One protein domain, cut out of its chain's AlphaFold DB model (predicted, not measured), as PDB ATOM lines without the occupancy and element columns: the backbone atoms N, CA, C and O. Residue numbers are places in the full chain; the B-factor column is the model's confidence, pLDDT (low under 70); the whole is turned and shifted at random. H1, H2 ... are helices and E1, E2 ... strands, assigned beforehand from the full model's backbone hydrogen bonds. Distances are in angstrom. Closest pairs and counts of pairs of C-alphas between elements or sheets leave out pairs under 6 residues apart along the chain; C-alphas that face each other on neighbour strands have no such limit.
ATOM      1  N   LEU A  89     148.295 160.937 123.966       95.31
ATOM      2  CA  LEU A  89     149.268 160.443 124.927       95.31
ATOM      3  C   LEU A  89     150.398 159.732 124.176       95.31
ATOM      4  O   LEU A  89     150.128 158.844 123.366       95.31
ATOM      5  N   ALA A  90     151.651 160.086 124.455       96.00
ATOM      6  CA  ALA A  90     152.797 159.307 123.994       96.00
ATOM      7  C   ALA A  90     152.855 157.988 124.779       96.00
ATOM      8  O   ALA A  90     152.916 158.008 126.007       96.00
ATOM      9  N   ARG A  91     152.787 156.848 124.083       95.62
ATOM     10  CA  ARG A  91     152.735 155.526 124.723       95.62
ATOM     11  C   ARG A  91     154.112 154.914 124.897       95.62
ATOM     12  O   ARG A  91     154.403 154.405 125.972       95.62
ATOM     13  N   GLU A  92     154.946 154.952 123.866       95.75
ATOM     14  CA  GLU A  92     156.313 154.440 123.933       95.75
ATOM     15  C   GLU A  92     157.221 155.142 122.918       95.75
ATOM     16  O   GLU A  92     156.742 155.733 121.944       95.75
ATOM     17  N   SER A  93     158.531 155.059 123.139       96.88
ATOM     18  CA  SER A  93     159.551 155.390 122.139       96.88
ATOM     19  C   SER A  93     160.549 154.241 122.050       96.88
ATOM     20  O   SER A  93     161.234 153.944 123.023       96.88
ATOM     21  N   MET A  94     160.621 153.560 120.907       96.19
ATOM     22  CA  MET A  94     161.524 152.418 120.718       96.19
ATOM     23  C   MET A  94     162.497 152.651 119.570       96.19
ATOM     24  O   MET A  94     162.155 153.308 118.589       96.19
ATOM     25  N   THR A  95     163.684 152.060 119.658       96.62
ATOM     26  CA  THR A  95     164.674 152.082 118.576       96.62
ATOM     27  C   THR A  95     164.768 150.701 117.942       96.62
ATOM     28  O   THR A  95     164.918 149.703 118.644       96.62
ATOM     29  N   LEU A  96     164.687 150.644 116.614       95.25
ATOM     30  CA  LEU A  96     164.925 149.445 115.817       95.25
ATOM     31  C   LEU A  96     166.177 149.636 114.963       95.25
ATOM     32  O   LEU A  96     166.233 150.566 114.159       95.25
ATOM     33  N   SER A  97     167.134 148.723 115.087       95.25
ATOM     34  CA  SER A  97     168.308 148.661 114.214       95.25
ATOM     35  C   SER A  97     168.027 147.719 113.045       95.25
ATOM     36  O   SER A  97     167.900 146.509 113.231       95.25
ATOM     37  N   LEU A  98     167.915 148.262 111.833       93.94
ATOM     38  CA  LEU A  98     167.620 147.516 110.607       93.94
ATOM     39  C   LEU A  98     168.698 147.817 109.561       93.94
ATOM     40  O   LEU A  98     168.942 148.977 109.234       93.94
ATOM     41  N   CYS A  99     169.358 146.774 109.051       89.62
ATOM     42  CA  CYS A  99     170.428 146.878 108.047       89.62
ATOM     43  C   CYS A  99     171.531 147.903 108.392       89.62
ATOM     44  O   CYS A  99     171.968 148.673 107.542       89.62
ATOM     45  N   GLY A 100     171.982 147.922 109.651       90.12
ATOM     46  CA  GLY A 100     173.044 148.829 110.106       90.12
ATOM     47  C   GLY A 100     172.607 150.287 110.278       90.12
ATOM     48  O   GLY A 100     173.458 151.161 110.429       90.12
ATOM     49  N   LYS A 101     171.296 150.554 110.259       94.19
ATOM     50  CA  LYS A 101     170.712 151.875 110.477       94.19
ATOM     51  C   LYS A 101     169.670 151.836 111.587       94.19
ATOM     52  O   LYS A 101     168.853 150.918 111.643       94.19
ATOM     53  N   ASP A 102     169.675 152.864 112.425       96.44
ATOM     54  CA  ASP A 102     168.739 152.990 113.535       96.44
ATOM     55  C   ASP A 102     167.525 153.837 113.153       96.44
ATOM     56  O   ASP A 102     167.634 154.917 112.563       96.44
ATOM     57  N   TYR A 103     166.354 153.344 113.543       97.50
ATOM     58  CA  TYR A 103     165.072 154.010 113.381       97.50
ATOM     59  C   TYR A 103     164.401 154.160 114.743       97.50
ATOM     60  O   TYR A 103     164.217 153.168 115.446       97.50
ATOM     61  N   ARG A 104     163.988 155.378 115.105       97.62
ATOM     62  CA  ARG A 104     163.164 155.620 116.299       97.62
ATOM     63  C   ARG A 104     161.694 155.545 115.915       97.62
ATOM     64  O   ARG A 104     161.284 156.140 114.924       97.62
ATOM     65  N   ILE A 105     160.890 154.852 116.705       98.00
ATOM     66  CA  ILE A 105     159.444 154.766 116.544       98.00
ATOM     67  C   ILE A 105     158.795 155.341 117.793       98.00
ATOM     68  O   ILE A 105     158.865 154.741 118.862       98.00
ATOM     69  N   ASP A 106     158.131 156.482 117.627       98.06
ATOM     70  CA  ASP A 106     157.353 157.122 118.685       98.06
ATOM     71  C   ASP A 106     155.875 156.788 118.492       98.06
ATOM     72  O   ASP A 106     155.258 157.188 117.493       98.06
ATOM     73  N   SER A 107     155.296 156.053 119.440       98.12
ATOM     74  CA  SER A 107     153.885 155.683 119.413       98.12
ATOM     75  C   SER A 107     153.043 156.641 120.255       98.12
ATOM     76  O   SER A 107     153.458 157.146 121.300       98.12
ATOM     77  N   ALA A 108     151.829 156.915 119.789       97.38
ATOM     78  CA  ALA A 108     150.872 157.749 120.489       97.38
ATOM     79  C   ALA A 108     149.448 157.209 120.336       97.38
ATOM     80  O   ALA A 108     149.071 156.699 119.278       97.38
ATOM     81  N   GLN A 109     148.652 157.373 121.387       96.94
ATOM     82  CA  GLN A 109     147.224 157.076 121.417       96.94
ATOM     83  C   GLN A 109     146.458 158.389 121.521       96.94
ATOM     84  O   GLN A 109     146.712 159.180 122.430       96.94
ATOM     85  N   TYR A 110     145.531 158.637 120.600       95.25
ATOM     86  CA  TYR A 110     144.682 159.817 120.700       95.25
ATOM     87  C   TYR A 110     143.716 159.670 121.884       95.25
ATOM     88  O   TYR A 110     143.166 158.591 122.103       95.25
ATOM     89  N   PHE A 111     143.513 160.748 122.650       92.94
ATOM     90  CA  PHE A 111     142.558 160.744 123.770       92.94
ATOM     91  C   PHE A 111     141.121 160.572 123.280       92.94
ATOM     92  O   PHE A 111     140.321 159.912 123.928       92.94
ATOM     93  N   GLU A 112     140.831 161.154 122.120       90.75
ATOM     94  CA  GLU A 112     139.575 161.018 121.393       90.75
ATOM     95  C   GLU A 112     139.901 160.681 119.935       90.75
ATOM     96  O   GLU A 112     140.924 161.150 119.428       90.75
ATOM     97  N   PRO A 113     139.055 159.925 119.217       90.81
ATOM     98  CA  PRO A 113     139.238 159.710 117.786       90.81
ATOM     99  C   PRO A 113     139.385 161.042 117.033       90.81
ATOM    100  O   PRO A 113     138.555 161.936 117.186       90.81
ATOM    101  N   VAL A 114     140.415 161.169 116.191       90.94
ATOM    102  CA  VAL A 114     140.691 162.406 115.433       90.94
ATOM    103  C   VAL A 114     140.331 162.222 113.958       90.94
ATOM    104  O   VAL A 114     140.821 161.259 113.363       90.94
ATOM    105  N   PRO A 115     139.568 163.131 113.323       89.38
ATOM    106  CA  PRO A 115     139.286 163.056 111.891       89.38
ATOM    107  C   PRO A 115     140.558 162.932 111.051       89.38
ATOM    108  O   PRO A 115     141.583 163.581 111.304       89.38
ATOM    109  N   TYR A 116     140.524 162.055 110.051       83.31
ATOM    110  CA  TYR A 116     141.640 161.893 109.128       83.31
ATOM    111  C   TYR A 116     141.826 163.150 108.271       83.31
ATOM    112  O   TYR A 116     142.953 163.635 108.168       83.31
ATOM    113  N   TYR A 117     140.730 163.675 107.711       80.44
ATOM    114  CA  TYR A 117     140.702 164.864 106.861       80.44
ATOM    115  C   TYR A 117     140.456 166.129 107.689       80.44
ATOM    116  O   TYR A 117     139.486 166.212 108.439       80.44
ATOM    117  N   GLU A 118     141.334 167.119 107.545       69.06
ATOM    118  CA  GLU A 118     141.170 168.427 108.181       69.06
ATOM    119  C   GLU A 118     139.977 169.169 107.558       69.06
ATOM    120  O   GLU A 118     139.837 169.214 106.337       69.06
ATOM    121  N   GLY A 119     139.095 169.731 108.389       62.25
ATOM    122  CA  GLY A 119     137.908 170.467 107.928       62.25
ATOM    123  C   GLY A 119     136.673 169.607 107.620       62.25
ATOM    124  O   GLY A 119     135.601 170.170 107.407       62.25
ATOM    125  N   GLY A 120     136.786 168.275 107.661       53.06
ATOM    126  CA  GLY A 120     135.632 167.388 107.819       53.06
ATOM    127  C   GLY A 120     135.145 167.500 109.259       53.06
ATOM    128  O   GLY A 120     135.825 167.061 110.185       53.06
ATOM    129  N   GLY A 121     134.058 168.233 109.490       52.66
ATOM    130  CA  GLY A 121     133.425 168.225 110.807       52.66
ATOM    131  C   GLY A 121     132.854 166.837 111.059       52.66
ATOM    132  O   GLY A 121     132.243 166.335 110.132       52.66
ATOM    133  N   ASN A 122     133.016 166.296 112.278       54.12
ATOM    134  CA  ASN A 122     132.635 164.952 112.771       54.12
ATOM    135  C   ASN A 122     131.322 164.363 112.201       54.12
ATOM    136  O   ASN A 122     130.341 164.165 112.927       54.12
ATOM    137  N   ALA A 123     131.282 164.081 110.907       59.72
ATOM    138  CA  ALA A 123     130.091 163.627 110.230       59.72
ATOM    139  C   ALA A 123     129.976 162.113 110.436       59.72
ATOM    140  O   ALA A 123     130.988 161.399 110.480       59.72
ATOM    141  N   PRO A 124     128.751 161.580 110.569       54.94
ATOM    142  CA  PRO A 124     128.543 160.142 110.616       54.94
ATOM    143  C   PRO A 124     129.197 159.472 109.400       54.94
ATOM    144  O   PRO A 124     128.864 159.784 108.260       54.94
ATOM    145  N   GLY A 125     130.146 158.568 109.652       62.44
ATOM    146  CA  GLY A 125     130.889 157.853 108.612       62.44
ATOM    147  C   GLY A 125     132.309 158.362 108.355       62.44
ATOM    148  O   GLY A 125     133.018 157.750 107.569       62.44
ATOM    149  N   GLU A 126     132.791 159.413 109.013       76.50
ATOM    150  CA  GLU A 126     134.160 159.877 108.761       76.50
ATOM    151  C   GLU A 126     135.248 158.882 109.196       76.50
ATOM    152  O   GLU A 126     135.113 158.119 110.159       76.50
ATOM    153  N   LEU A 127     136.350 158.893 108.443       87.81
ATOM    154  CA  LEU A 127     137.561 158.140 108.743       87.81
ATOM    155  C   LEU A 127     138.274 158.796 109.929       87.81
ATOM    156  O   LEU A 127     138.665 159.960 109.851       87.81
ATOM    157  N   MET A 128     138.474 158.044 111.007       92.06
ATOM    158  CA  MET A 128     139.065 158.535 112.253       92.06
ATOM    159  C   MET A 128     140.407 157.862 112.528       92.06
ATOM    160  O   MET A 128     140.593 156.692 112.214       92.06
ATOM    161  N   LYS A 129     141.326 158.573 113.178       94.62
ATOM    162  CA  LYS A 129     142.618 158.077 113.665       94.62
ATOM    163  C   LYS A 129     142.513 157.798 115.163       94.62
ATOM    164  O   LYS A 129     142.047 158.653 115.912       94.62
ATOM    165  N   LEU A 130     142.959 156.617 115.587       96.00
ATOM    166  CA  LEU A 130     142.945 156.182 116.993       96.00
ATOM    167  C   LEU A 130     144.354 156.082 117.590       96.00
ATOM    168  O   LEU A 130     144.591 156.499 118.720       96.00
ATOM    169  N   PHE A 131     145.309 155.601 116.793       97.69
ATOM    170  CA  PHE A 131     146.718 155.482 117.165       97.69
ATOM    171  C   PHE A 131     147.603 156.025 116.054       97.69
ATOM    172  O   PHE A 131     147.209 156.035 114.884       97.69
ATOM    173  N   ARG A 132     148.813 156.440 116.423       97.31
ATOM    174  CA  ARG A 132     149.867 156.864 115.503       97.31
ATOM    175  C   ARG A 132     151.194 156.237 115.909       97.31
ATOM    176  O   ARG A 132     151.544 156.280 117.081       97.31
ATOM    177  N   PHE A 133     151.970 155.782 114.934       98.31
ATOM    178  CA  PHE A 133     153.386 155.455 115.102       98.31
ATOM    179  C   PHE A 133     154.190 156.317 114.132       98.31
ATOM    180  O   PHE A 133     153.994 156.229 112.921       98.31
ATOM    181  N   SER A 134     155.051 157.188 114.646       97.75
ATOM    182  CA  SER A 134     155.932 158.028 113.834       97.75
ATOM    183  C   SER A 134     157.312 157.392 113.778       97.75
ATOM    184  O   SER A 134     157.938 157.216 114.817       97.75
ATOM    185  N   VAL A 135     157.781 157.068 112.577       97.50
ATOM    186  CA  VAL A 135     159.113 156.506 112.347       97.50
ATOM    187  C   VAL A 135     160.060 157.620 111.939       97.50
ATOM    188  O   VAL A 135     159.820 158.316 110.948       97.50
ATOM    189  N   TYR A 136     161.148 157.740 112.679       97.19
ATOM    190  CA  TYR A 136     162.224 158.678 112.445       97.19
ATOM    191  C   TYR A 136     163.468 157.925 112.006       97.19
ATOM    192  O   TYR A 136     163.821 156.897 112.584       97.19
ATOM    193  N   ASP A 137     164.156 158.472 111.016       95.69
ATOM    194  CA  ASP A 137     165.562 158.166 110.799       95.69
ATOM    195  C   ASP A 137     166.373 158.826 111.920       95.69
ATOM    196  O   ASP A 137     166.312 160.043 112.087       95.69
ATOM    197  N   VAL A 138     167.106 158.043 112.717       96.06
ATOM    198  CA  VAL A 138     167.852 158.583 113.870       96.06
ATOM    199  C   VAL A 138     168.974 159.523 113.427       96.06
ATOM    200  O   VAL A 138     169.269 160.489 114.125       96.06
ATOM    201  N   SER A 139     169.574 159.280 112.259       95.44
ATOM    202  CA  SER A 139     170.712 160.064 111.767       95.44
ATOM    203  C   SER A 139     170.321 161.473 111.321       95.44
ATOM    204  O   SER A 139     171.078 162.418 111.539       95.44
ATOM    205  N   THR A 140     169.133 161.631 110.733       95.62
ATOM    206  CA  THR A 140     168.620 162.929 110.263       95.62
ATOM    207  C   THR A 140     167.586 163.539 111.208       95.62
ATOM    208  O   THR A 140     167.281 164.724 111.109       95.62
ATOM    209  N   ASN A 141     167.048 162.741 112.136       95.06
ATOM    210  CA  ASN A 141     165.897 163.061 112.983       95.06
ATOM    211  C   ASN A 141     164.644 163.471 112.179       95.06
ATOM    212  O   ASN A 141     163.765 164.175 112.681       95.06
ATOM    213  N   GLU A 142     164.534 163.014 110.930       95.00
ATOM    214  CA  GLU A 142     163.389 163.281 110.062       95.00
ATOM    215  C   GLU A 142     162.379 162.136 110.093       95.00
ATOM    216  O   GLU A 142     162.735 160.959 110.180       95.00
ATOM    217  N   ILE A 143     161.093 162.482 109.983       94.81
ATOM    218  CA  ILE A 143     160.018 161.492 109.892       94.81
ATOM    219  C   ILE A 143     159.981 160.935 108.476       94.81
ATOM    220  O   ILE A 143     159.598 161.634 107.539       94.81
ATOM    221  N   ILE A 144     160.291 159.652 108.345       94.31
ATOM    222  CA  ILE A 144     160.310 158.962 107.053       94.31
ATOM    223  C   ILE A 144     159.003 158.227 106.763       94.31
ATOM    224  O   ILE A 144     158.689 157.957 105.608       94.31
ATOM    225  N   LEU A 145     158.241 157.883 107.805       95.00
ATOM    226  CA  LEU A 145     157.045 157.053 107.699       95.00
ATOM    227  C   LEU A 145     156.135 157.293 108.903       95.00
ATOM    228  O   LEU A 145     156.601 157.470 110.028       95.00
ATOM    229  N   ARG A 146     154.821 157.282 108.682       96.81
ATOM    230  CA  ARG A 146     153.835 157.239 109.767       96.81
ATOM    231  C   ARG A 146     152.899 156.067 109.575       96.81
ATOM    232  O   ARG A 146     152.487 155.797 108.453       96.81
ATOM    233  N   TYR A 147     152.514 155.438 110.670       97.62
ATOM    234  CA  TYR A 147     151.419 154.484 110.706       97.62
ATOM    235  C   TYR A 147     150.250 155.063 111.487       97.62
ATOM    236  O   TYR A 147     150.459 155.783 112.466       97.62
ATOM    237  N   PHE A 148     149.033 154.721 111.077       97.06
ATOM    238  CA  PHE A 148     147.809 155.102 111.770       97.06
ATOM    239  C   PHE A 148     146.885 153.898 111.909       97.06
ATOM    240  O   PHE A 148     146.674 153.173 110.935       97.06
ATOM    241  N   LEU A 149     146.300 153.715 113.096       97.75
ATOM    242  CA  LEU A 149     145.085 152.911 113.201       97.75
ATOM    243  C   LEU A 149     143.917 153.783 112.763       97.75
ATOM    244  O   LEU A 149     143.552 154.735 113.460       97.75
ATOM    245  N   GLU A 150     143.348 153.440 111.618       95.19
ATOM    246  CA  GLU A 150     142.186 154.101 111.058       95.19
ATOM    247  C   GLU A 150     140.916 153.318 111.404       95.19
ATOM    248  O   GLU A 150     140.875 152.091 111.291       95.19
ATOM    249  N   ARG A 151     139.868 154.037 111.807       93.69
ATOM    250  CA  ARG A 151     138.518 153.522 112.036       93.69
ATOM    251  C   ARG A 151     137.565 154.173 111.047       93.69
ATOM    252  O   ARG A 151     137.440 155.395 111.033       93.69
ATOM    253  N   SER A 152     136.858 153.364 110.272       89.94
ATOM    254  CA  SER A 152     135.773 153.808 109.395       89.94
ATOM    255  C   SER A 152     134.433 153.292 109.905       89.94
ATOM    256  O   SER A 152     134.363 152.208 110.482       89.94
ATOM    257  N   ASN A 153     133.377 154.074 109.685       85.94
ATOM    258  CA  ASN A 153     131.992 153.657 109.905       85.94
ATOM    259  C   ASN A 153     131.081 154.052 108.723       85.94
ATOM    260  O   ASN A 153     129.899 154.309 108.920       85.94
ATOM    261  N   ILE A 154     131.634 154.162 107.502       77.50
ATOM    262  CA  ILE A 154     130.870 154.572 106.300       77.50
ATOM    263  C   ILE A 154     129.805 153.530 105.941       77.50
ATOM    264  O   ILE A 154     128.660 153.872 105.677       77.50
ATOM    265  N   MET A 155     130.199 152.256 105.898       78.75
ATOM    266  CA  MET A 155     129.302 151.139 105.566       78.75
ATOM    267  C   MET A 155     129.142 150.178 106.741       78.75
ATOM    268  O   MET A 155     128.056 149.678 107.006       78.75
ATOM    269  N   LYS A 156     130.250 149.915 107.435       84.94
ATOM    270  CA  LYS A 156     130.328 149.121 108.657       84.94
ATOM    271  C   LYS A 156     131.517 149.593 109.477       84.94
ATOM    272  O   LYS A 156     132.465 150.144 108.907       84.94
ATOM    273  N   LEU A 157     131.471 149.335 110.779       89.44
ATOM    274  CA  LEU A 157     132.609 149.565 111.652       89.44
ATOM    275  C   LEU A 157     133.798 148.730 111.165       89.44
ATOM    276  O   LEU A 157     133.685 147.523 110.963       89.44
ATOM    277  N   TYR A 158     134.933 149.376 110.936       93.00
ATOM    278  CA  TYR A 158     136.110 148.699 110.412       93.00
ATOM    279  C   TYR A 158     137.395 149.383 110.859       93.00
ATOM    280  O   TYR A 158     137.519 150.603 110.739       93.00
ATOM    281  N   HIS A 159     138.352 148.588 111.328       96.31
ATOM    282  CA  HIS A 159     139.668 149.027 111.767       96.31
ATOM    283  C   HIS A 159     140.748 148.496 110.826       96.31
ATOM    284  O   HIS A 159     140.756 147.314 110.467       96.31
ATOM    285  N   VAL A 160     141.682 149.364 110.450       96.25
ATOM    286  CA  VAL A 160     142.812 149.016 109.585       96.25
ATOM    287  C   VAL A 160     144.058 149.790 109.994       96.25
ATOM    288  O   VAL A 160     144.002 150.992 110.250       96.25
ATOM    289  N   LEU A 161     145.193 149.095 110.069       97.75
ATOM    290  CA  LEU A 161     146.500 149.729 110.189       97.75
ATOM    291  C   LEU A 161     146.961 150.160 108.796       97.75
ATOM    292  O   LEU A 161     147.153 149.325 107.908       97.75
ATOM    293  N   CYS A 162     147.158 151.459 108.624       96.06
ATOM    294  CA  CYS A 162     147.645 152.070 107.394       96.06
ATOM    295  C   CYS A 162     149.040 152.660 107.604       96.06
ATOM    296  O   CYS A 162     149.393 153.039 108.722       96.06
ATOM    297  N   PHE A 163     149.809 152.799 106.524       94.94
ATOM    298  CA  PHE A 163     150.986 153.662 106.488       94.94
ATOM    299  C   PHE A 163     150.780 154.866 105.571       94.94
ATOM    300  O   PHE A 163     150.057 154.800 104.575       94.94
ATOM    301  N   ALA A 164     151.489 155.941 105.888       92.12
ATOM    302  CA  ALA A 164     151.587 157.162 105.114       92.12
ATOM    303  C   ALA A 164     153.063 157.547 104.937       92.12
ATOM    304  O   ALA A 164     153.805 157.739 105.904       92.12
ATOM    305  N   LEU A 165     153.458 157.670 103.674       88.62
ATOM    306  CA  LEU A 165     154.708 158.238 103.183       88.62
ATOM    307  C   LEU A 165     154.419 159.612 102.556       88.62
ATOM    308  O   LEU A 165     153.273 159.878 102.175       88.62
ATOM    309  N   PRO A 166     155.432 160.469 102.352       79.56
ATOM    310  CA  PRO A 166     155.284 161.617 101.464       79.56
ATOM    311  C   PRO A 166     154.741 161.173 100.092       79.56
ATOM    312  O   PRO A 166     155.375 160.392  99.387       79.56
ATOM    313  N   GLY A 167     153.529 161.615  99.742       76.94
ATOM    314  CA  GLY A 167     152.881 161.320  98.457       76.94
ATOM    315  C   GLY A 167     152.296 159.910  98.281       76.94
ATOM    316  O   GLY A 167     151.765 159.623  97.212       76.94
ATOM    317  N   SER A 168     152.352 159.026  99.285       86.56
ATOM    318  CA  SER A 168     151.828 157.657  99.165       86.56
ATOM    319  C   SER A 168     151.192 157.151 100.460       86.56
ATOM    320  O   SER A 168     151.615 157.498 101.560       86.56
ATOM    321  N   ARG A 169     150.172 156.301 100.331       89.88
ATOM    322  CA  ARG A 169     149.515 155.608 101.447       89.88
ATOM    323  C   ARG A 169     149.241 154.162 101.074       89.88
ATOM    324  O   ARG A 169     149.015 153.855  99.905       89.88
ATOM    325  N   GLY A 170     149.189 153.292 102.070       91.88
ATOM    326  CA  GLY A 170     148.800 151.902 101.870       91.88
ATOM    327  C   GLY A 170     148.239 151.278 103.135       91.88
ATOM    328  O   GLY A 170     148.452 151.776 104.239       91.88
ATOM    329  N   GLN A 171     147.506 150.185 102.958       94.12
ATOM    330  CA  GLN A 171     147.014 149.362 104.057       94.12
ATOM    331  C   GLN A 171     148.036 148.273 104.377       94.12
ATOM    332  O   GLN A 171     148.676 147.735 103.475       94.12
ATOM    333  N   ILE A 172     148.188 147.968 105.661       94.62
ATOM    334  CA  ILE A 172     149.085 146.919 106.155       94.62
ATOM    335  C   ILE A 172     148.264 145.744 106.635       94.62
ATOM    336  O   ILE A 172     148.428 144.640 106.130       94.62
ATOM    337  N   GLN A 173     147.392 146.003 107.608       96.56
ATOM    338  CA  GLN A 173     146.679 144.957 108.316       96.56
ATOM    339  C   GLN A 173     145.233 145.383 108.578       96.56
ATOM    340  O   GLN A 173     144.999 146.333 109.331       96.56
ATOM    341  N   PRO A 174     144.251 144.704 107.970       96.12
ATOM    342  CA  PRO A 174     142.859 144.843 108.363       96.12
ATOM    343  C   PRO A 174     142.568 144.059 109.650       96.12
ATOM    344  O   PRO A 174     142.986 142.908 109.782       96.12
ATOM    345  N   TYR A 175     141.803 144.646 110.571       96.62
ATOM    346  CA  TYR A 175     141.368 143.984 111.815       96.62
ATOM    347  C   TYR A 175     139.859 143.728 111.870       96.62
ATOM    348  O   TYR A 175     139.384 142.972 112.713       96.62
ATOM    349  N   GLY A 176     139.087 144.316 110.953       94.06
ATOM    350  CA  GLY A 176     137.638 144.144 110.933       94.06
ATOM    351  C   GLY A 176     136.934 145.010 111.976       94.06
ATOM    352  O   GLY A 176     137.338 146.140 112.241       94.06
ATOM    353  N   GLU A 177     135.840 144.501 112.533       94.69
ATOM    354  CA  GLU A 177     134.958 145.258 113.433       94.69
ATOM    355  C   GLU A 177     135.562 145.472 114.827       94.69
ATOM    356  O   GLU A 177     135.247 146.456 115.495       94.69
ATOM    357  N   ILE A 178     136.474 144.593 115.246       93.19
ATOM    358  CA  ILE A 178     137.110 144.647 116.561       93.19
ATOM    359  C   ILE A 178     138.338 145.555 116.482       93.19
ATOM    360  O   ILE A 178     139.198 145.388 115.616       93.19
ATOM    361  N   CYS A 179     138.421 146.529 117.389       95.06
ATOM    362  CA  CYS A 179     139.618 147.350 117.521       95.06
ATOM    363  C   CYS A 179     140.775 146.468 118.024       95.06
ATOM    364  O   CYS A 179     140.612 145.816 119.059       95.06
ATOM    365  N   PRO A 180     141.931 146.431 117.337       97.44
ATOM    366  CA  PRO A 180     143.078 145.655 117.796       97.44
ATOM    367  C   PRO A 180     143.634 146.211 119.107       97.44
ATOM    368  O   PRO A 180     143.493 147.401 119.409       97.44
ATOM    369  N   SER A 181     144.330 145.358 119.860       96.81
ATOM    370  CA  SER A 181     145.115 145.824 121.001       96.81
ATOM    371  C   SER A 181     146.327 146.629 120.534       96.81
ATOM    372  O   SER A 181     146.836 146.451 119.421       96.81
ATOM    373  N   TYR A 182     146.832 147.492 121.418       97.31
ATOM    374  CA  TYR A 182     148.073 148.224 121.182       97.31
ATOM    375  C   TYR A 182     149.231 147.287 120.812       97.31
ATOM    376  O   TYR A 182     149.935 147.520 119.831       97.31
ATOM    377  N   TRP A 183     149.367 146.179 121.539       97.50
ATOM    378  CA  TRP A 183     150.430 145.193 121.343       97.50
ATOM    379  C   TRP A 183     150.340 144.465 120.003       97.50
ATOM    380  O   TRP A 183     151.370 144.191 119.390       97.50
ATOM    381  N   GLN A 184     149.125 144.188 119.516       97.56
ATOM    382  CA  GLN A 184     148.935 143.634 118.176       97.56
ATOM    383  C   GLN A 184     149.410 144.622 117.107       97.56
ATOM    384  O   GLN A 184     150.263 144.273 116.297       97.56
ATOM    385  N   MET A 185     148.962 145.880 117.177       97.94
ATOM    386  CA  MET A 185     149.402 146.913 116.234       97.94
ATOM    387  C   MET A 185     150.910 147.150 116.279       97.94
ATOM    388  O   MET A 185     151.536 147.316 115.236       97.94
ATOM    389  N   ARG A 186     151.500 147.165 117.479       97.31
ATOM    390  CA  ARG A 186     152.943 147.329 117.674       97.31
ATOM    391  C   ARG A 186     153.723 146.246 116.926       97.31
ATOM    392  O   ARG A 186     154.664 146.574 116.207       97.31
ATOM    393  N   ARG A 187     153.320 144.977 117.056       97.50
ATOM    394  CA  ARG A 187     153.943 143.860 116.324       97.50
ATOM    395  C   ARG A 187     153.802 144.025 114.814       97.50
ATOM    396  O   ARG A 187     154.804 143.920 114.114       97.50
ATOM    397  N   ASP A 188     152.611 144.372 114.334       98.00
ATOM    398  CA  ASP A 188     152.350 144.534 112.898       98.00
ATOM    399  C   ASP A 188     153.157 145.704 112.293       98.00
ATOM    400  O   ASP A 188     153.652 145.617 111.165       98.00
ATOM    401  N   VAL A 189     153.370 146.785 113.057       97.75
ATOM    402  CA  VAL A 189     154.268 147.896 112.690       97.75
ATOM    403  C   VAL A 189     155.724 147.436 112.608       97.75
ATOM    404  O   VAL A 189     156.394 147.712 111.610       97.75
ATOM    405  N   ILE A 190     156.226 146.735 113.629       96.44
ATOM    406  CA  ILE A 190     157.608 146.225 113.655       96.44
ATOM    407  C   ILE A 190     157.835 145.246 112.499       96.44
ATOM    408  O   ILE A 190     158.861 145.308 111.820       96.44
ATOM    409  N   GLU A 191     156.884 144.357 112.230       96.56
ATOM    410  CA  GLU A 191     156.976 143.419 111.118       96.56
ATOM    411  C   GLU A 191     156.995 144.148 109.768       96.56
ATOM    412  O   GLU A 191     157.826 143.844 108.906       96.56
ATOM    413  N   ASN A 192     156.141 145.162 109.583       95.62
ATOM    414  CA  ASN A 192     156.161 145.973 108.370       95.62
ATOM    415  C   ASN A 192     157.506 146.690 108.179       95.62
ATOM    416  O   ASN A 192     158.056 146.666 107.075       95.62
ATOM    417  N   MET A 193     158.062 147.259 109.253       95.19
ATOM    418  CA  MET A 193     159.387 147.887 109.258       95.19
ATOM    419  C   MET A 193     160.482 146.907 108.834       95.19
ATOM    420  O   MET A 193     161.269 147.225 107.943       95.19
ATOM    421  N   ASN A 194     160.499 145.698 109.402       94.69
ATOM    422  CA  ASN A 194     161.451 144.652 109.023       94.69
ATOM    423  C   ASN A 194     161.334 144.276 107.539       94.69
ATOM    424  O   ASN A 194     162.342 144.162 106.847       94.69
ATOM    425  N   ARG A 195     160.115 144.141 107.003       92.88
ATOM    426  CA  ARG A 195     159.917 143.828 105.576       92.88
ATOM    427  C   ARG A 195     160.370 144.963 104.652       92.88
ATOM    428  O   ARG A 195     160.875 144.682 103.568       92.88
ATOM    429  N   ARG A 196     160.167 146.224 105.056       89.62
ATOM    430  CA  ARG A 196     160.497 147.420 104.257       89.62
ATOM    431  C   ARG A 196     161.972 147.797 104.296       89.62
ATOM    432  O   ARG A 196     162.505 148.200 103.272       89.62
ATOM    433  N   PHE A 197     162.590 147.721 105.469       89.88
ATOM    434  CA  PHE A 197     163.923 148.272 105.726       89.88
ATOM    435  C   PHE A 197     164.936 147.223 106.190       89.88
ATOM    436  O   PHE A 197     166.115 147.533 106.287       89.88
ATOM    437  N   GLY A 198     164.495 145.998 106.490       79.50
ATOM    438  CA  GLY A 198     165.347 144.907 106.972       79.50
ATOM    439  C   GLY A 198     165.908 143.994 105.879       79.50
ATOM    440  O   GLY A 198     166.576 143.015 106.201       79.50
ATOM    441  N   LYS A 199     165.649 144.269 104.593       74.56
ATOM    442  CA  LYS A 199     166.254 143.507 103.493       74.56
ATOM    443  C   LYS A 199     167.535 144.179 103.003       74.56
ATOM    444  O   LYS A 199     167.478 145.185 102.305       74.56
TER     445      LYS A 199
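What this domain is: This is residues 89 to 199 of the 202 residues of an uncharacterized protein of Amphimedon queenslandica (UniProt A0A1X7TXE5). A twisted sheet of six strands curls round one helix, H1, which packs on one face of it; the other face has no named helix over it. The inner strands E2, E3 and E4 run roughly along the longest axis, the strands' lines turn by 67 degrees from edge to edge of the sheet, and the loop of residues 116 to 127 lies at one end of that axis. The 111 printed residues hold, along the chain, E1, E2, E3, E4, E5, E6 and then H1; the sheet has the same order and is antiparallel throughout, a meander, each strand the antiparallel neighbour of the one before. The class is mixed, helices and strands, in two layers, the helix on one face of the sheet. The whole is compact, with a radius of gyration of the C-alphas of 14.3 A, and elongated in outline, spanning 46 by 26 by 26 A.

How they stand to each other: E1, residues 89 to 98, is an edge strand and forms a hairpin with E2, residues 101 to 115, at 154 degrees; N 94 and O 105 are 2.9 A apart, within hydrogen-bond range. E2 bends by 105 degrees at residue 112. It is antiparallel to E3, residues 128 to 137, at 162 degrees, with N 106 and O 134 at 2.9 A. E3 and E4, residues 142 to 152, stand at 163 degrees, with N 133 and O 147 at 2.9 A. E4 and E5, residues 158 to 165, stand at 161 degrees, with N 148 and O 162 at 2.9 A. E5 and the other edge strand, E6, residues 168 to 176, stand at 158 degrees, with N 163 and O 170 at 2.8 A. E1 and E6 are apart. H1, residues 182 to 197, is on the sheet, with 54 pairs of C-alphas within 10 A. The closest C-alphas of E1 and H1 are those of Leu 98 and Phe 197, 6.2 A; of E4 and H1, Tyr 147 and Val 189, 7.4 A; of E6 and H1, Gln 173 and Asp 188, 7.3 A. E2 and H1 are near each other. In H1 every O i to N i+4 pair is within hydrogen-bond range.

Where its parts are: E1 begins at C-alpha 89, (149.268, 160.443, 124.927), and is 26.6 A long from first to last C-alpha. E2 is 33.4 A long, E3 26.5 A, E4 29.2 A and H1 22.1 A. H1 ends at C-alpha 197, (163.923, 148.272, 105.726).

The domain as a whole: The two C-alphas farthest apart are those of Gly 100 and Pro 124, 45.9 A. The printed part has no cut. The link from E2 to E3, 12 residues, is long; the other links are tight. The mean pLDDT of the printed part is 90.8, and residues 118 to 125 are under 70.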